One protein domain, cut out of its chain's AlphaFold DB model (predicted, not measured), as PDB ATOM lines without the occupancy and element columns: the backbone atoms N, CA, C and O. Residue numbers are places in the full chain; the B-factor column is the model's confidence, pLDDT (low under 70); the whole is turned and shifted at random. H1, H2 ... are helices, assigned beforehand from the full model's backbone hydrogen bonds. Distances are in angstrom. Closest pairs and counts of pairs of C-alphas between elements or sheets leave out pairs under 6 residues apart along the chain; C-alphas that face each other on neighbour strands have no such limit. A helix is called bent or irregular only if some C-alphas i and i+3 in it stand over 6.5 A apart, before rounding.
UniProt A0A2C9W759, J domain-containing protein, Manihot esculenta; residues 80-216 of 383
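AT A GLANCE: This is residues 80 to 216 of the 383 residues of the protein "J domain-containing protein" of Manihot esculenta (UniProt A0A2C9W759). Two helical hairpins, H2 with H3 and H4 with H5a, join into a loose, elongated model, with H1 packed on H5a and on residues 182 to 194 of H5b. The H2 and H3 hairpin makes one end of the long axis, and at the other end residues 198 to 216 of H5b stick out as a free arm. The printed part has 137 residues with five named helices, H1 to H5 in order, and no named strand: all helix. It is only just loose, close to extended, with a radius of gyration of the C-alphas of 21.4 A and spans of 73 by 40 by 31 A.

IN THESE COORDINATES: H1, residues 81 to 95, is 20.8 A long and begins at C-alpha 81 (100.851, 57.344, 110.518). H2, residues 97 to 117, measures 29.8 A; H3, residues 119 to 138, 27.5 A; H4, residues 140 to 155, 22.0 A. H5, residues 159 to 216, was assigned as one helix by its hydrogen bonds but is bent: C-alphas 177 and 180 are 9.4 A apart. Its arms are H5a, residues 159 to 177, 27.4 A, and H5b, residues 180 to 216, 53.9 A, ending at C-alpha 216 (98.299, 22.413, 118.973).

HOW THE PARTS SIT: H1 touches H5a at a shallow tilt of 28 degrees, the same way; their closest C-alphas, Ser 93 and Val 174, are 5.4 A apart. H1 touches H5b at a steep tilt of 54 degrees, closest at the C-alphas of Leu 85 and Thr 190, 5.2 A. The hairpin H2 and H3 comes closest at the C-alphas of Val 114 and Gly 122, 4.5 A. The hairpin H4 and H5a has a shallow tilt of 14 degrees, closest at the C-alphas of Gly 150 and Val 162, 5.2 A. H3 and H4 meet only through their link. Every O i to N i+4 pair is within hydrogen-bond range in H1, H2, H4, H5a and H5b, and 14 of 16 are in H3.

THE WHOLE: The C-alphas farthest apart, Tyr 116 and Gln 216, are 73.4 A apart. The printed part has no cut, and its four links are tight. Confidence is under 70 at residue 99, residues 133 to 142 and residues 210 to 216.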
ATOM      1  N   SER A  80     101.133  53.985 107.787       76.38
ATOM      2  CA  SER A  80      99.865  54.181 108.518       76.38
ATOM      3  C   SER A  80      99.730  55.503 109.293       76.38
ATOM      4  O   SER A  80      98.646  56.081 109.318       76.38
ATOM      5  N   ALA A  81     100.817  56.031 109.867       81.31
ATOM      6  CA  ALA A  81     100.851  57.344 110.518       81.31
ATOM      7  C   ALA A  81     100.309  58.490 109.633       81.31
ATOM      8  O   ALA A  81      99.631  59.382 110.133       81.31
ATOM      9  N   ALA A  82     100.546  58.464 108.317       82.25
ATOM     10  CA  ALA A  82     100.009  59.467 107.395       82.25
ATOM     11  C   ALA A  82      98.469  59.415 107.300       82.25
ATOM     12  O   ALA A  82      97.817  60.456 107.235       82.25
ATOM     13  N   LEU A  83      97.882  58.215 107.354       82.25
ATOM     14  CA  LEU A  83      96.429  58.021 107.322       82.25
ATOM     15  C   LEU A  83      95.780  58.483 108.631       82.25
ATOM     16  O   LEU A  83      94.773  59.187 108.594       82.25
ATOM     17  N   PHE A  84      96.393  58.176 109.781       85.12
ATOM     18  CA  PHE A  84      95.945  58.709 111.071       85.12
ATOM     19  C   PHE A  84      96.021  60.239 111.125       85.12
ATOM     20  O   PHE A  84      95.102  60.866 111.646       85.12
ATOM     21  N   LEU A  85      97.049  60.851 110.525       86.62
ATOM     22  CA  LEU A  85      97.157  62.309 110.443       86.62
ATOM     23  C   LEU A  85      96.020  62.928 109.634       86.62
ATOM     24  O   LEU A  85      95.446  63.927 110.068       86.62
ATOM     25  N   ILE A  86      95.666  62.330 108.495       85.94
ATOM     26  CA  ILE A  86      94.532  62.766 107.671       85.94
ATOM     27  C   ILE A  86      93.216  62.595 108.446       85.94
ATOM     28  O   ILE A  86      92.437  63.544 108.531       85.94
ATOM     29  N   MET A  87      92.999  61.434 109.076       86.69
ATOM     30  CA  MET A  87      91.801  61.134 109.871       86.69
ATOM     31  C   MET A  87      91.607  62.108 111.039       86.69
ATOM     32  O   MET A  87      90.558  62.743 111.142       86.69
ATOM     33  N   TRP A  88      92.620  62.284 111.892       87.81
ATOM     34  CA  TRP A  88      92.532  63.192 113.038       87.81
ATOM     35  C   TRP A  88      92.423  64.655 112.624       87.81
ATOM     36  O   TRP A  88      91.704  65.424 113.260       87.81
ATOM     37  N   SER A  89      93.079  65.042 111.531       84.88
ATOM     38  CA  SER A  89      92.956  66.395 110.989       84.88
ATOM     39  C   SER A  89      91.558  66.672 110.426       84.88
ATOM     40  O   SER A  89      91.035  67.774 110.598       84.88
ATOM     41  N   CYS A  90      90.911  65.673 109.819       79.69
ATOM     42  CA  CYS A  90      89.508  65.749 109.418       79.69
ATOM     43  C   CYS A  90      88.587  65.870 110.646       79.69
ATOM     44  O   CYS A  90      87.800  66.812 110.735       79.69
ATOM     45  N   PHE A  91      88.755  64.996 111.643       81.56
ATOM     46  CA  PHE A  91      87.966  65.009 112.880       81.56
ATOM     47  C   PHE A  91      88.060  66.348 113.633       81.56
ATOM     48  O   PHE A  91      87.038  66.929 114.000       81.56
ATOM     49  N   LEU A  92      89.266  66.903 113.793       80.56
ATOM     50  CA  LEU A  92      89.484  68.218 114.416       80.56
ATOM     51  C   LEU A  92      88.937  69.379 113.565       80.56
ATOM     52  O   LEU A  92      88.474  70.383 114.099       80.56
ATOM     53  N   SER A  93      88.923  69.236 112.236       77.94
ATOM     54  CA  SER A  93      88.311  70.214 111.323       77.94
ATOM     55  C   SER A  93      86.777  70.217 111.367       77.94
ATOM     56  O   SER A  93      86.169  71.252 111.081       77.94
ATOM     57  N   LEU A  94      86.157  69.082 111.711       70.69
ATOM     58  CA  LEU A  94      84.707  68.920 111.888       70.69
ATOM     59  C   LEU A  94      84.239  69.336 113.291       70.69
ATOM     60  O   LEU A  94      83.181  69.933 113.433       70.69
ATOM     61  N   THR A  95      85.049  69.069 114.318       73.19
ATOM     62  CA  THR A  95      84.771  69.441 115.720       73.19
ATOM     63  C   THR A  95      85.192  70.871 116.082       73.19
ATOM     64  O   THR A  95      84.952  71.321 117.200       73.19
ATOM     65  N   SER A  96      85.785  71.618 115.142       78.06
ATOM     66  CA  SER A  96      86.068  73.049 115.302       78.06
ATOM     67  C   SER A  96      84.803  73.835 115.665       78.06
ATOM     68  O   SER A  96      83.756  73.676 115.030       78.06
ATOM     69  N   MET A  97      84.937  74.768 116.614       75.88
ATOM     70  CA  MET A  97      83.877  75.711 116.996       75.88
ATOM     71  C   MET A  97      83.296  76.455 115.791       75.88
ATOM     72  O   MET A  97      82.096  76.699 115.759       75.88
ATOM     73  N   SER A  98      84.105  76.743 114.766       70.25
ATOM     74  CA  SER A  98      83.646  77.366 113.520       70.25
ATOM     75  C   SER A  98      82.617  76.499 112.787       70.25
ATOM     76  O   SER A  98      81.638  77.020 112.268       70.25
ATOM     77  N   CYS A  99      82.799  75.173 112.772       67.31
ATOM     78  CA  CYS A  99      81.851  74.242 112.155       67.31
ATOM     79  C   CYS A  99      80.514  74.233 112.910       67.31
ATOM     80  O   CYS A  99      79.458  74.339 112.289       67.31
ATOM     81  N   VAL A 100      80.564  74.191 114.246       73.56
ATOM     82  CA  VAL A 100      79.375  74.289 115.108       73.56
ATOM     83  C   VAL A 100      78.660  75.629 114.904       73.56
ATOM     84  O   VAL A 100      77.438  75.652 114.788       73.56
ATOM     85  N   LEU A 101      79.406  76.731 114.772       77.31
ATOM     86  CA  LEU A 101      78.869  78.061 114.476       77.31
ATOM     87  C   LEU A 101      78.148  78.110 113.124       77.31
ATOM     88  O   LEU A 101      77.029  78.611 113.071       77.31
ATOM     89  N   TYR A 102      78.727  77.554 112.053       76.50
ATOM     90  CA  TYR A 102      78.055  77.486 110.749       76.50
ATOM     91  C   TYR A 102      76.791  76.617 110.783       76.50
ATOM     92  O   TYR A 102      75.779  77.006 110.203       76.50
ATOM     93  N   VAL A 103      76.810  75.482 111.491       76.00
ATOM     94  CA  VAL A 103      75.618  74.631 111.674       76.00
ATOM     95  C   VAL A 103      74.539  75.361 112.480       76.00
ATOM     96  O   VAL A 103      73.374  75.338 112.092       76.00
ATOM     97  N   LEU A 104      74.907  76.063 113.554       81.00
ATOM     98  CA  LEU A 104      73.965  76.835 114.368       81.00
ATOM     99  C   LEU A 104      73.362  78.006 113.579       81.00
ATOM    100  O   LEU A 104      72.148  78.189 113.584       81.00
ATOM    101  N   LEU A 105      74.188  78.758 112.842       81.44
ATOM    102  CA  LEU A 105      73.738  79.859 111.987       81.44
ATOM    103  C   LEU A 105      72.815  79.351 110.867       81.44
ATOM    104  O   LEU A 105      71.792  79.967 110.580       81.44
ATOM    105  N   SER A 106      73.134  78.188 110.289       76.94
ATOM    106  CA  SER A 106      72.285  77.495 109.318       76.94
ATOM    107  C   SER A 106      70.953  77.043 109.920       76.94
ATOM    108  O   SER A 106      69.935  77.145 109.245       76.94
ATOM    109  N   MET A 107      70.931  76.555 111.164       81.56
ATOM    110  CA  MET A 107      69.694  76.161 111.851       81.56
ATOM    111  C   MET A 107      68.820  77.371 112.197       81.56
ATOM    112  O   MET A 107      67.603  77.308 112.052       81.56
ATOM    113  N   ILE A 108      69.426  78.500 112.581       85.12
ATOM    114  CA  ILE A 108      68.713  79.767 112.811       85.12
ATOM    115  C   ILE A 108      68.112  80.289 111.495       85.12
ATOM    116  O   ILE A 108      66.930  80.632 111.451       85.12
ATOM    117  N   ALA A 109      68.884  80.281 110.402       80.81
ATOM    118  CA  ALA A 109      68.392  80.648 109.073       80.81
ATOM    119  C   ALA A 109      67.286  79.697 108.570       80.81
ATOM    120  O   ALA A 109      66.310  80.153 107.978       80.81
ATOM    121  N   ALA A 110      67.397  78.393 108.854       78.69
ATOM    122  CA  ALA A 110      66.370  77.401 108.536       78.69
ATOM    123  C   ALA A 110      65.073  77.666 109.304       78.69
ATOM    124  O   ALA A 110      64.008  77.690 108.696       78.69
ATOM    125  N   GLY A 111      65.162  77.938 110.611       81.88
ATOM    126  CA  GLY A 111      64.011  78.307 111.436       81.88
ATOM    127  C   GLY A 111      63.298  79.558 110.918       81.88
ATOM    128  O   GLY A 111      62.076  79.548 110.773       81.88
ATOM    129  N   ALA A 112      64.052  80.600 110.555       83.44
ATOM    130  CA  ALA A 112      63.495  81.822 109.974       83.44
ATOM    131  C   ALA A 112      62.806  81.568 108.618       83.44
ATOM    132  O   ALA A 112      61.675  82.001 108.407       83.44
ATOM    133  N   ALA A 113      63.434  80.820 107.705       79.25
ATOM    134  CA  ALA A 113      62.837  80.506 106.404       79.25
ATOM    135  C   ALA A 113      61.597  79.600 106.518       79.25
ATOM    136  O   ALA A 113      60.625  79.794 105.793       79.25
ATOM    137  N   VAL A 114      61.602  78.639 107.447       83.94
ATOM    138  CA  VAL A 114      60.445  77.784 107.758       83.94
ATOM    139  C   VAL A 114      59.274  78.602 108.311       83.94
ATOM    140  O   VAL A 114      58.133  78.335 107.943       83.94
ATOM    141  N   GLN A 115      59.535  79.627 109.130       83.19
ATOM    142  CA  GLN A 115      58.494  80.554 109.593       83.19
ATOM    143  C   GLN A 115      57.914  81.414 108.457       83.19
ATOM    144  O   GLN A 115      56.716  81.684 108.468       83.19
ATOM    145  N   TYR A 116      58.724  81.816 107.470       84.75
ATOM    146  CA  TYR A 116      58.277  82.668 106.359       84.75
ATOM    147  C   TYR A 116      57.626  81.920 105.181       84.75
ATOM    148  O   TYR A 116      56.723  82.468 104.555       84.75
ATOM    149  N   LEU A 117      58.077  80.703 104.847       82.88
ATOM    150  CA  LEU A 117      57.601  79.940 103.676       82.88
ATOM    151  C   LEU A 117      56.764  78.698 104.032       82.88
ATOM    152  O   LEU A 117      56.227  78.043 103.140       82.88
ATOM    153  N   GLY A 118      56.652  78.354 105.316       84.62
ATOM    154  CA  GLY A 118      56.030  77.114 105.770       84.62
ATOM    155  C   GLY A 118      56.998  75.925 105.806       84.62
ATOM    156  O   GLY A 118      58.073  75.918 105.198       84.62
ATOM    157  N   TYR A 119      56.599  74.896 106.557       81.06
ATOM    158  CA  TYR A 119      57.492  73.826 107.015       81.06
ATOM    159  C   TYR A 119      58.068  72.954 105.890       81.06
ATOM    160  O   TYR A 119      59.252  72.629 105.904       81.06
ATOM    161  N   THR A 120      57.254  72.596 104.896       80.06
ATOM    162  CA  THR A 120      57.645  71.702 103.796       80.06
ATOM    163  C   THR A 120      58.622  72.336 102.792       80.06
ATOM    164  O   THR A 120      59.686  71.753 102.584       80.06
ATOM    165  N   PRO A 121      58.345  73.505 102.173       84.81
ATOM    166  CA  PRO A 121      59.273  74.098 101.208       84.81
ATOM    167  C   PRO A 121      60.476  74.781 101.879       84.81
ATOM    168  O   PRO A 121      61.593  74.677 101.369       84.81
ATOM    169  N   GLY A 122      60.290  75.443 103.030       79.62
ATOM    170  CA  GLY A 122      61.357  76.203 103.693       79.62
ATOM    171  C   GLY A 122      62.533  75.329 104.143       79.62
ATOM    172  O   GLY A 122      63.692  75.704 103.958       79.62
ATOM    173  N   LEU A 123      62.244  74.133 104.664       79.31
ATOM    174  CA  LEU A 123      63.258  73.208 105.179       79.31
ATOM    175  C   LEU A 123      64.104  72.599 104.043       79.31
ATOM    176  O   LEU A 123      65.321  72.475 104.179       79.31
ATOM    177  N   PHE A 124      63.492  72.316 102.886       81.62
ATOM    178  CA  PHE A 124      64.203  71.860 101.685       81.62
ATOM    179  C   PHE A 124      65.103  72.958 101.094       81.62
ATOM    180  O   PHE A 124      66.276  72.713 100.812       81.62
ATOM    181  N   ILE A 125      64.580  74.183 100.960       81.25
ATOM    182  CA  ILE A 125      65.316  75.319 100.383       81.25
ATOM    183  C   ILE A 125      66.537  75.677 101.237       81.25
ATOM    184  O   ILE A 125      67.626  75.834 100.684       81.25
ATOM    185  N   VAL A 126      66.401  75.754 102.568       81.50
ATOM    186  CA  VAL A 126      67.563  76.048 103.425       81.50
ATOM    187  C   VAL A 126      68.507  74.858 103.543       81.50
ATOM    188  O   VAL A 126      69.712  75.079 103.563       81.50
ATOM    189  N   GLY A 127      68.016  73.614 103.522       78.19
ATOM    190  CA  GLY A 127      68.886  72.439 103.417       78.19
ATOM    191  C   GLY A 127      69.809  72.522 102.195       78.19
ATOM    192  O   GLY A 127      71.028  72.416 102.331       78.19
ATOM    193  N   LEU A 128      69.248  72.812 101.017       79.75
ATOM    194  CA  LEU A 128      70.026  73.001  99.792       79.75
ATOM    195  C   LEU A 128      70.973  74.206  99.873       79.75
ATOM    196  O   LEU A 128      72.153  74.059  99.562       79.75
ATOM    197  N   PHE A 129      70.506  75.376 100.323       76.88
ATOM    198  CA  PHE A 129      71.356  76.569 100.425       76.88
ATOM    199  C   PHE A 129      72.492  76.407 101.442       76.88
ATOM    200  O   PHE A 129      73.606  76.854 101.182       76.88
ATOM    201  N   ALA A 130      72.249  75.739 102.570       74.12
ATOM    202  CA  ALA A 130      73.262  75.458 103.580       74.12
ATOM    203  C   ALA A 130      74.337  74.503 103.054       74.12
ATOM    204  O   ALA A 130      75.525  74.774 103.219       74.12
ATOM    205  N   ILE A 131      73.936  73.427 102.367       72.94
ATOM    206  CA  ILE A 131      74.865  72.496 101.713       72.94
ATOM    207  C   ILE A 131      75.677  73.228 100.635       72.94
ATOM    208  O   ILE A 131      76.895  73.068 100.576       72.94
ATOM    209  N   LEU A 132      75.035  74.073  99.825       71.56
ATOM    210  CA  LEU A 132      75.672  74.804  98.725       71.56
ATOM    211  C   LEU A 132      76.643  75.883  99.237       71.56
ATOM    212  O   LEU A 132      77.761  75.973  98.736       71.56
ATOM    213  N   ILE A 133      76.287  76.634 100.286       67.25
ATOM    214  CA  ILE A 133      77.190  77.587 100.955       67.25
ATOM    215  C   ILE A 133      78.347  76.851 101.640       67.25
ATOM    216  O   ILE A 133      79.499  77.250 101.476       67.25
ATOM    217  N   LEU A 134      78.086  75.754 102.359       67.31
ATOM    218  CA  LEU A 134      79.133  74.967 103.015       67.31
ATOM    219  C   LEU A 134      80.105  74.355 101.991       67.31
ATOM    220  O   LEU A 134      81.307  74.314 102.239       67.31
ATOM    221  N   TRP A 135      79.614  73.942 100.823       67.25
ATOM    222  CA  TRP A 135      80.426  73.447  99.710       67.25
ATOM    223  C   TRP A 135      81.261  74.567  99.068       67.25
ATOM    224  O   TRP A 135      82.489  74.458  98.992       67.25
ATOM    225  N   MET A 136      80.611  75.673  98.686       62.28
ATOM    226  CA  MET A 136      81.219  76.816  97.996       62.28
ATOM    227  C   MET A 136      82.261  77.549  98.852       62.28
ATOM    228  O   MET A 136      83.318  77.917  98.342       62.28
ATOM    229  N   TYR A 137      81.978  77.762 100.141       63.97
ATOM    230  CA  TYR A 137      82.794  78.611 101.013       63.97
ATOM    231  C   TYR A 137      83.901  77.852 101.749       63.97
ATOM    232  O   TYR A 137      84.932  78.434 102.076       63.97
ATOM    233  N   ALA A 138      83.709  76.559 102.044       57.16
ATOM    234  CA  ALA A 138      84.651  75.848 102.901       57.16
ATOM    235  C   ALA A 138      85.928  75.418 102.177       57.16
ATOM    236  O   ALA A 138      86.999  75.544 102.759       57.16
ATOM    237  N   ASN A 139      85.804  74.815 100.986       63.38
ATOM    238  CA  ASN A 139      86.895  74.022 100.408       63.38
ATOM    239  C   ASN A 139      86.864  73.818  98.879       63.38
ATOM    240  O   ASN A 139      87.897  73.404  98.360       63.38
ATOM    241  N   PHE A 140      85.759  74.073  98.152       66.25
ATOM    242  CA  PHE A 140      85.546  73.569  96.775       66.25
ATOM    243  C   PHE A 140      86.767  73.677  95.841       66.25
ATOM    244  O   PHE A 140      87.229  72.660  95.323       66.25
ATOM    245  N   TRP A 141      87.343  74.874  95.691       65.06
ATOM    246  CA  TRP A 141      88.510  75.120  94.833       65.06
ATOM    247  C   TRP A 141      89.783  74.392  95.282       65.06
ATOM    248  O   TRP A 141      90.586  73.972  94.448       65.06
ATOM    249  N   ILE A 142      89.970  74.202  96.589       68.88
ATOM    250  CA  ILE A 142      91.164  73.556  97.148       68.88
ATOM    251  C   ILE A 142      91.003  72.029  97.119       68.88
ATOM    252  O   ILE A 142      91.934  71.328  96.738       68.88
ATOM    253  N   THR A 143      89.807  71.492  97.393       72.00
ATOM    254  CA  THR A 143      89.507  70.070  97.139       72.00
ATOM    255  C   THR A 143      89.544  69.729  95.656       72.00
ATOM    256  O   THR A 143      90.046  68.670  95.302       72.00
ATOM    257  N   GLY A 144      89.055  70.615  94.785       72.81
ATOM    258  CA  GLY A 144      89.062  70.417  93.337       72.81
ATOM    259  C   GLY A 144      90.482  70.392  92.779       72.81
ATOM    260  O   GLY A 144      90.851  69.444  92.090       72.81
ATOM    261  N   THR A 145      91.322  71.364  93.147       77.12
ATOM    262  CA  THR A 145      92.743  71.355  92.759       77.12
ATOM    263  C   THR A 145      93.501  70.170  93.363       77.12
ATOM    264  O   THR A 145      94.264  69.530  92.644       77.12
ATOM    265  N   LEU A 146      93.250  69.795  94.625       78.25
ATOM    266  CA  LEU A 146      93.841  68.594  95.231       78.25
ATOM    267  C   LEU A 146      93.406  67.304  94.519       78.25
ATOM    268  O   LEU A 146      94.222  66.401  94.363       78.25
ATOM    269  N   PHE A 147      92.153  67.206  94.070       77.50
ATOM    270  CA  PHE A 147      91.640  66.040  93.348       77.50
ATOM    271  C   PHE A 147      92.203  65.955  91.923       77.50
ATOM    272  O   PHE A 147      92.616  64.881  91.498       77.50
ATOM    273  N   ILE A 148      92.307  67.084  91.212       83.31
ATOM    274  CA  ILE A 148      92.912  67.155  89.872       83.31
ATOM    275  C   ILE A 148      94.410  66.821  89.941       83.31
ATOM    276  O   ILE A 148      94.881  65.940  89.224       83.31
ATOM    277  N   VAL A 149      95.162  67.468  90.840       81.38
ATOM    278  CA  VAL A 149      96.603  67.217  91.020       81.38
ATOM    279  C   VAL A 149      96.849  65.815  91.587       81.38
ATOM    280  O   VAL A 149      97.756  65.122  91.137       81.38
ATOM    281  N   GLY A 150      96.027  65.358  92.533       81.06
ATOM    282  CA  GLY A 150      96.106  64.015  93.110       81.06
ATOM    283  C   GLY A 150      95.807  62.916  92.090       81.06
ATOM    284  O   GLY A 150      96.556  61.946  92.017       81.06
ATOM    285  N   GLY A 151      94.776  63.088  91.258       80.31
ATOM    286  CA  GLY A 151      94.453  62.182  90.153       80.31
ATOM    287  C   GLY A 151      95.544  62.155  89.079       80.31
ATOM    288  O   GLY A 151      95.920  61.083  88.609       80.31
ATOM    289  N   TYR A 152      96.133  63.311  88.760       82.44
ATOM    290  CA  TYR A 152      97.288  63.399  87.864       82.44
ATOM    291  C   TYR A 152      98.518  62.658  88.428       82.44
ATOM    292  O   TYR A 152      99.114  61.833  87.740       82.44
ATOM    293  N   LEU A 153      98.854  62.855  89.709       81.88
ATOM    294  CA  LEU A 153      99.939  62.131  90.394       81.88
ATOM    295  C   LEU A 153      99.669  60.622  90.537       81.88
ATOM    296  O   LEU A 153     100.611  59.828  90.518       81.88
ATOM    297  N   PHE A 154      98.403  60.219  90.670       78.12
ATOM    298  CA  PHE A 154      97.995  58.813  90.672       78.12
ATOM    299  C   PHE A 154      98.201  58.170  89.292       78.12
ATOM    300  O   PHE A 154      98.764  57.081  89.212       78.12
ATOM    301  N   SER A 155      97.860  58.882  88.210       81.38
ATOM    302  CA  SER A 155      98.133  58.466  86.823       81.38
ATOM    303  C   SER A 155      99.633  58.273  86.535       81.38
ATOM    304  O   SER A 155     100.016  57.423  85.737       81.38
ATOM    305  N   LEU A 156     100.508  58.991  87.251       82.06
ATOM    306  CA  LEU A 156     101.969  58.826  87.190       82.06
ATOM    307  C   LEU A 156     102.509  57.672  88.066       82.06
ATOM    308  O   LEU A 156     103.716  57.571  88.281       82.06
ATOM    309  N   ASN A 157     101.642  56.812  88.614       79.75
ATOM    310  CA  ASN A 157     101.994  55.716  89.531       79.75
ATOM    311  C   ASN A 157     102.710  56.169  90.830       79.75
ATOM    312  O   ASN A 157     103.249  55.365  91.595       79.75
ATOM    313  N   HIS A 158     102.700  57.470  91.137       80.44
ATOM    314  CA  HIS A 158     103.378  58.059  92.290       80.44
ATOM    315  C   HIS A 158     102.457  58.149  93.516       80.44
ATOM    316  O   HIS A 158     102.316  59.203  94.138       80.44
ATOM    317  N   ALA A 159     101.875  57.014  93.923       78.75
ATOM    318  CA  ALA A 159     100.934  56.920  95.049       78.75
ATOM    319  C   ALA A 159     101.442  57.574  96.355       78.75
ATOM    320  O   ALA A 159     100.667  58.150  97.118       78.75
ATOM    321  N   ARG A 160     102.763  57.561  96.596       80.75
ATOM    322  CA  ARG A 160     103.387  58.237  97.748       80.75
ATOM    323  C   ARG A 160     103.237  59.762  97.718       80.75
ATOM    324  O   ARG A 160     103.057  60.370  98.769       80.75
ATOM    325  N   LEU A 161     103.294  60.387  96.541       80.75
ATOM    326  CA  LEU A 161     103.121  61.835  96.413       80.75
ATOM    327  C   LEU A 161     101.667  62.241  96.682       80.75
ATOM    328  O   LEU A 161     101.438  63.243  97.352       80.75
ATOM    329  N   VAL A 162     100.692  61.429  96.254       83.50
ATOM    330  CA  VAL A 162      99.262  61.658  96.538       83.50
ATOM    331  C   VAL A 162      99.006  61.715  98.049       83.50
ATOM    332  O   VAL A 162      98.370  62.650  98.535       83.50
ATOM    333  N   VAL A 163      99.569  60.770  98.812       82.00
ATOM    334  CA  VAL A 163      99.447  60.755 100.280       82.00
ATOM    335  C   VAL A 163     100.155  61.957 100.922       82.00
ATOM    336  O   VAL A 163      99.584  62.569 101.822       82.00
ATOM    337  N   LEU A 164     101.342  62.362 100.447       81.44
ATOM    338  CA  LEU A 164     102.000  63.585 100.937       81.44
ATOM    339  C   LEU A 164     101.130  64.830 100.712       81.44
ATOM    340  O   LEU A 164     100.892  65.580 101.660       81.44
ATOM    341  N   MET A 165     100.598  65.020  99.503       82.81
ATOM    342  CA  MET A 165      99.719  66.151  99.184       82.81
ATOM    343  C   MET A 165      98.466  66.157 100.073       82.81
ATOM    344  O   MET A 165      98.115  67.198 100.631       82.81
ATOM    345  N   ALA A 166      97.849  64.991 100.294       82.81
ATOM    346  CA  ALA A 166      96.717  64.845 101.206       82.81
ATOM    347  C   ALA A 166      97.079  65.189 102.667       82.81
ATOM    348  O   ALA A 166      96.321  65.903 103.322       82.81
ATOM    349  N   THR A 167      98.241  64.759 103.180       84.94
ATOM    350  CA  THR A 167      98.681  65.120 104.545       84.94
ATOM    351  C   THR A 167      98.940  66.619 104.707       84.94
ATOM    352  O   THR A 167      98.501  67.208 105.695       84.94
ATOM    353  N   MET A 168      99.589  67.261 103.730       84.31
ATOM    354  CA  MET A 168      99.860  68.704 103.757       84.31
ATOM    355  C   MET A 168      98.563  69.518 103.735       84.31
ATOM    356  O   MET A 168      98.415  70.476 104.497       84.31
ATOM    357  N   TYR A 169      97.595  69.100 102.918       86.00
ATOM    358  CA  TYR A 169      96.269  69.707 102.885       86.00
ATOM    359  C   TYR A 169      95.488  69.495 104.192       86.00
ATOM    360  O   TYR A 169      94.888  70.433 104.715       86.00
ATOM    361  N   ALA A 170      95.545  68.298 104.779       85.69
ATOM    362  CA  ALA A 170      94.888  68.011 106.050       85.69
ATOM    363  C   ALA A 170      95.437  68.889 107.197       85.69
ATOM    364  O   ALA A 170      94.657  69.468 107.957       85.69
ATOM    365  N   ILE A 171      96.762  69.080 107.269       86.12
ATOM    366  CA  ILE A 171      97.407  70.021 108.205       86.12
ATOM    367  C   ILE A 171      96.925  71.460 107.962       86.12
ATOM    368  O   ILE A 171      96.624  72.180 108.917       86.12
ATOM    369  N   TYR A 172      96.835  71.889 106.698       86.94
ATOM    370  CA  TYR A 172      96.348  73.221 106.332       86.94
ATOM    371  C   TYR A 172      94.904  73.460 106.809       86.94
ATOM    372  O   TYR A 172      94.640  74.477 107.452       86.94
ATOM    373  N   CYS A 173      93.997  72.502 106.595       81.88
ATOM    374  CA  CYS A 173      92.611  72.572 107.071       81.88
ATOM    375  C   CYS A 173      92.518  72.789 108.588       81.88
ATOM    376  O   CYS A 173      91.787  73.671 109.045       81.88
ATOM    377  N   VAL A 174      93.304  72.043 109.372       86.81
ATOM    378  CA  VAL A 174      93.346  72.203 110.835       86.81
ATOM    379  C   VAL A 174      93.921  73.564 111.223       86.81
ATOM    380  O   VAL A 174      93.362  74.234 112.090       86.81
ATOM    381  N   LYS A 175      94.992  74.015 110.556       86.81
ATOM    382  CA  LYS A 175      95.595  75.332 110.806       86.81
ATOM    383  C   LYS A 175      94.594  76.467 110.596       86.81
ATOM    384  O   LYS A 175      94.561  77.387 111.405       86.81
ATOM    385  N   VAL A 176      93.784  76.403 109.539       84.62
ATOM    386  CA  VAL A 176      92.778  77.430 109.223       84.62
ATOM    387  C   VAL A 176      91.581  77.370 110.181       84.62
ATOM    388  O   VAL A 176      91.087  78.413 110.594       84.62
ATOM    389  N   ARG A 177      91.118  76.172 110.567       81.19
ATOM    390  CA  ARG A 177      89.882  75.998 111.362       81.19
ATOM    391  C   ARG A 177      90.063  75.980 112.878       81.19
ATOM    392  O   ARG A 177      89.102  76.246 113.593       81.19
ATOM    393  N   VAL A 178      91.235  75.589 113.370       83.31
ATOM    394  CA  VAL A 178      91.529  75.375 114.805       83.31
ATOM    395  C   VAL A 178      92.788  76.145 115.237       83.31
ATOM    396  O   VAL A 178      93.089  76.254 116.424       83.31
ATOM    397  N   GLY A 179      93.541  76.708 114.289       83.88
ATOM    398  CA  GLY A 179      94.804  77.385 114.562       83.88
ATOM    399  C   GLY A 179      95.967  76.418 114.802       83.88
ATOM    400  O   GLY A 179      95.860  75.196 114.676       83.88
ATOM    401  N   TRP A 180      97.118  76.980 115.175       83.69
ATOM    402  CA  TRP A 180      98.351  76.220 115.411       83.69
ATOM    403  C   TRP A 180      98.231  75.176 116.533       83.69
ATOM    404  O   TRP A 180      98.829  74.106 116.427       83.69
ATOM    405  N   HIS A 181      97.424  75.436 117.566       82.56
ATOM    406  CA  HIS A 181      97.171  74.469 118.640       82.56
ATOM    407  C   HIS A 181      96.453  73.209 118.134       82.56
ATOM    408  O   HIS A 181      96.781  72.108 118.569       82.56
ATOM    409  N   GLY A 182      95.544  73.342 117.161       84.50
ATOM    410  CA  GLY A 182      94.908  72.191 116.520       84.50
ATOM    411  C   GLY A 182      95.894  71.335 115.730       84.50
ATOM    412  O   GLY A 182      95.839  70.112 115.812       84.50
ATOM    413  N   VAL A 183      96.830  71.961 115.004       87.25
ATOM    414  CA  VAL A 183      97.877  71.247 114.244       87.25
ATOM    415  C   VAL A 183      98.800  70.480 115.187       87.25
ATOM    416  O   VAL A 183      99.137  69.324 114.948       87.25
ATOM    417  N   PHE A 184      99.180  71.113 116.295       86.19
ATOM    418  CA  PHE A 184      99.955  70.474 117.350       86.19
ATOM    419  C   PHE A 184      99.212  69.264 117.933       86.19
ATOM    420  O   PHE A 184      99.800  68.193 118.088       86.19
ATOM    421  N   LEU A 185      97.914  69.410 118.217       86.69
ATOM    422  CA  LEU A 185      97.075  68.329 118.726       86.69
ATOM    423  C   LEU A 185      96.936  67.182 117.710       86.69
ATOM    424  O   LEU A 185      97.106  66.030 118.097       86.69
ATOM    425  N   SER A 186      96.705  67.468 116.421       88.75
ATOM    426  CA  SER A 186      96.524  66.429 115.394       88.75
ATOM    427  C   SER A 186      97.785  65.587 115.187       88.75
ATOM    428  O   SER A 186      97.698  64.360 115.118       88.75
ATOM    429  N   ILE A 187      98.967  66.213 115.174       85.69
ATOM    430  CA  ILE A 187     100.264  65.522 115.080       85.69
ATOM    431  C   ILE A 187     100.501  64.630 116.309       85.69
ATOM    432  O   ILE A 187     100.907  63.479 116.169       85.69
ATOM    433  N   ASN A 188     100.195  65.123 117.511       85.31
ATOM    434  CA  ASN A 188     100.326  64.336 118.740       85.31
ATOM    435  C   ASN A 188      99.392  63.124 118.772       85.31
ATOM    436  O   ASN A 188      99.824  62.010 119.065       85.31
ATOM    437  N   LEU A 189      98.121  63.336 118.430       86.06
ATOM    438  CA  LEU A 189      97.097  62.295 118.438       86.06
ATOM    439  C   LEU A 189      97.391  61.216 117.385       86.06
ATOM    440  O   LEU A 189      97.215  60.031 117.642       86.06
ATOM    441  N   THR A 190      97.966  61.613 116.246       88.81
ATOM    442  CA  THR A 190      98.502  60.704 115.221       88.81
ATOM    443  C   THR A 190      99.579  59.777 115.766       88.81
ATOM    444  O   THR A 190      99.549  58.578 115.491       88.81
ATOM    445  N   PHE A 191     100.546  60.308 116.517       84.56
ATOM    446  CA  PHE A 191     101.648  59.502 117.045       84.56
ATOM    447  C   PHE A 191     101.175  58.578 118.166       84.56
ATOM    448  O   PHE A 191     101.527  57.402 118.152       84.56
ATOM    449  N   LEU A 192     100.273  59.053 119.033       84.62
ATOM    450  CA  LEU A 192      99.598  58.206 120.014       84.62
ATOM    451  C   LEU A 192      98.826  57.058 119.337       84.62
ATOM    452  O   LEU A 192      99.024  55.904 119.701       84.62
ATOM    453  N   SER A 193      98.000  57.336 118.322       86.88
ATOM    454  CA  SER A 193      97.266  56.292 117.589       86.88
ATOM    455  C   SER A 193      98.179  55.326 116.840       86.88
ATOM    456  O   SER A 193      97.879  54.139 116.780       86.88
ATOM    457  N   ASN A 194      99.297  55.800 116.286       86.00
ATOM    458  CA  ASN A 194     100.278  54.939 115.634       86.00
ATOM    459  C   ASN A 194     100.958  53.998 116.641       86.00
ATOM    460  O   ASN A 194     101.106  52.812 116.359       86.00
ATOM    461  N   ASP A 195     101.353  54.494 117.812       83.00
ATOM    462  CA  ASP A 195     101.995  53.669 118.839       83.00
ATOM    463  C   ASP A 195     100.994  52.695 119.488       83.00
ATOM    464  O   ASP A 195     101.324  51.524 119.671       83.00
ATOM    465  N   VAL A 196      99.740  53.118 119.705       85.12
ATOM    466  CA  VAL A 196      98.632  52.232 120.109       85.12
ATOM    467  C   VAL A 196      98.356  51.163 119.050       85.12
ATOM    468  O   VAL A 196      98.222  49.999 119.409       85.12
ATOM    469  N   LEU A 197      98.328  51.498 117.753       85.19
ATOM    470  CA  LEU A 197      98.151  50.497 116.692       85.19
ATOM    471  C   LEU A 197      99.305  49.486 116.677       85.19
ATOM    472  O   LEU A 197      99.057  48.296 116.531       85.19
ATOM    473  N   ASN A 198     100.553  49.931 116.840       83.62
ATOM    474  CA  ASN A 198     101.702  49.021 116.892       83.62
ATOM    475  C   ASN A 198     101.655  48.107 118.129       83.62
ATOM    476  O   ASN A 198     101.980  46.927 118.019       83.62
ATOM    477  N   TYR A 199     101.215  48.626 119.279       84.69
ATOM    478  CA  TYR A 199     100.982  47.825 120.482       84.69
ATOM    479  C   TYR A 199      99.851  46.805 120.280       84.69
ATOM    480  O   TYR A 199     100.018  45.639 120.619       84.69
ATOM    481  N   LEU A 200      98.732  47.214 119.669       85.94
ATOM    482  CA  LEU A 200      97.612  46.327 119.345       85.94
ATOM    483  C   LEU A 200      97.996  45.257 118.319       85.94
ATOM    484  O   LEU A 200      97.636  44.107 118.508       85.94
ATOM    485  N   LEU A 201      98.769  45.597 117.283       85.69
ATOM    486  CA  LEU A 201      99.313  44.623 116.330       85.69
ATOM    487  C   LEU A 201     100.200  43.595 117.038       85.69
ATOM    488  O   LEU A 201     100.011  42.403 116.844       85.69
ATOM    489  N   GLN A 202     101.110  44.040 117.909       87.81
ATOM    490  CA  GLN A 202     101.957  43.134 118.691       87.81
ATOM    491  C   GLN A 202     101.145  42.272 119.677       87.81
ATOM    492  O   GLN A 202     101.492  41.119 119.914       87.81
ATOM    493  N   TRP A 203     100.064  42.812 120.242       86.44
ATOM    494  CA  TRP A 203      99.143  42.076 121.108       86.44
ATOM    495  C   TRP A 203      98.320  41.043 120.326       86.44
ATOM    496  O   TRP A 203      98.197  39.910 120.780       86.44
ATOM    497  N   CYS A 204      97.836  41.381 119.127       84.31
ATOM    498  CA  CYS A 204      97.163  40.448 118.222       84.31
ATOM    499  C   CYS A 204      98.106  39.355 117.702       84.31
ATOM    500  O   CYS A 204      97.701  38.197 117.680       84.31
ATOM    501  N   ASP A 205      99.351  39.690 117.341       85.88
ATOM    502  CA  ASP A 205     100.387  38.709 116.984       85.88
ATOM    503  C   ASP A 205     100.585  37.710 118.140       85.88
ATOM    504  O   ASP A 205     100.507  36.503 117.932       85.88
ATOM    505  N   ASN A 206     100.749  38.213 119.370       84.19
ATOM    506  CA  ASN A 206     100.946  37.397 120.572       84.19
ATOM    507  C   ASN A 206      99.709  36.557 120.946       84.19
ATOM    508  O   ASN A 206      99.855  35.425 121.400       84.19
ATOM    509  N   ILE A 207      98.492  37.078 120.738       80.81
ATOM    510  CA  ILE A 207      97.257  36.293 120.889       80.81
ATOM    511  C   ILE A 207      97.224  35.168 119.860       80.81
ATOM    512  O   ILE A 207      97.035  34.023 120.242       80.81
ATOM    513  N   ASN A 208      97.462  35.467 118.583       73.81
ATOM    514  CA  ASN A 208      97.436  34.479 117.508       73.81
ATOM    515  C   ASN A 208      98.509  33.386 117.697       73.81
ATOM    516  O   ASN A 208      98.273  32.227 117.368       73.81
ATOM    517  N   GLU A 209      99.663  33.730 118.279       71.88
ATOM    518  CA  GLU A 209     100.651  32.751 118.748       71.88
ATOM    519  C   GLU A 209     100.087  31.904 119.905       71.88
ATOM    520  O   GLU A 209     100.097  30.679 119.816       71.88
ATOM    521  N   SER A 210      99.500  32.520 120.941       65.50
ATOM    522  CA  SER A 210      98.892  31.793 122.073       65.50
ATOM    523  C   SER A 210      97.728  30.872 121.679       65.50
ATOM    524  O   SER A 210      97.626  29.768 122.202       65.50
ATOM    525  N   THR A 211      96.892  31.272 120.716       65.06
ATOM    526  CA  THR A 211      95.780  30.455 120.212       65.06
ATOM    527  C   THR A 211      96.296  29.255 119.424       65.06
ATOM    528  O   THR A 211      95.772  28.160 119.593       65.06
ATOM    529  N   ARG A 212      97.378  29.411 118.646       54.69
ATOM    530  CA  ARG A 212      98.055  28.275 117.998       54.69
ATOM    531  C   ARG A 212      98.688  27.311 119.000       54.69
ATOM    532  O   ARG A 212      98.706  26.115 118.737       54.69
ATOM    533  N   PHE A 213      99.184  27.804 120.137       50.94
ATOM    534  CA  PHE A 213      99.679  26.933 121.207       50.94
ATOM    535  C   PHE A 213      98.553  26.151 121.904       50.94
ATOM    536  O   PHE A 213      98.775  24.995 122.246       50.94
ATOM    537  N   GLU A 214      97.360  26.727 122.082       55.69
ATOM    538  CA  GLU A 214      96.189  25.989 122.589       55.69
ATOM    539  C   GLU A 214      95.680  24.960 121.560       55.69
ATOM    540  O   GLU A 214      95.535  23.791 121.897       55.69
ATOM    541  N   GLU A 215      95.518  25.342 120.288       49.75
ATOM    542  CA  GLU A 215      95.029  24.461 119.210       49.75
ATOM    543  C   GLU A 215      95.980  23.270 118.942       49.75
ATOM    544  O   GLU A 215      95.543  22.139 118.712       49.75
ATOM    545  N   GLN A 216      97.299  23.485 119.053       45.94
ATOM    546  CA  GLN A 216      98.299  22.413 118.973       45.94
ATOM    547  C   GLN A 216      98.313  21.511 120.223       45.94
ATOM    548  O   GLN A 216      98.636  20.330 120.131       45.94
TER     549      GLN A 216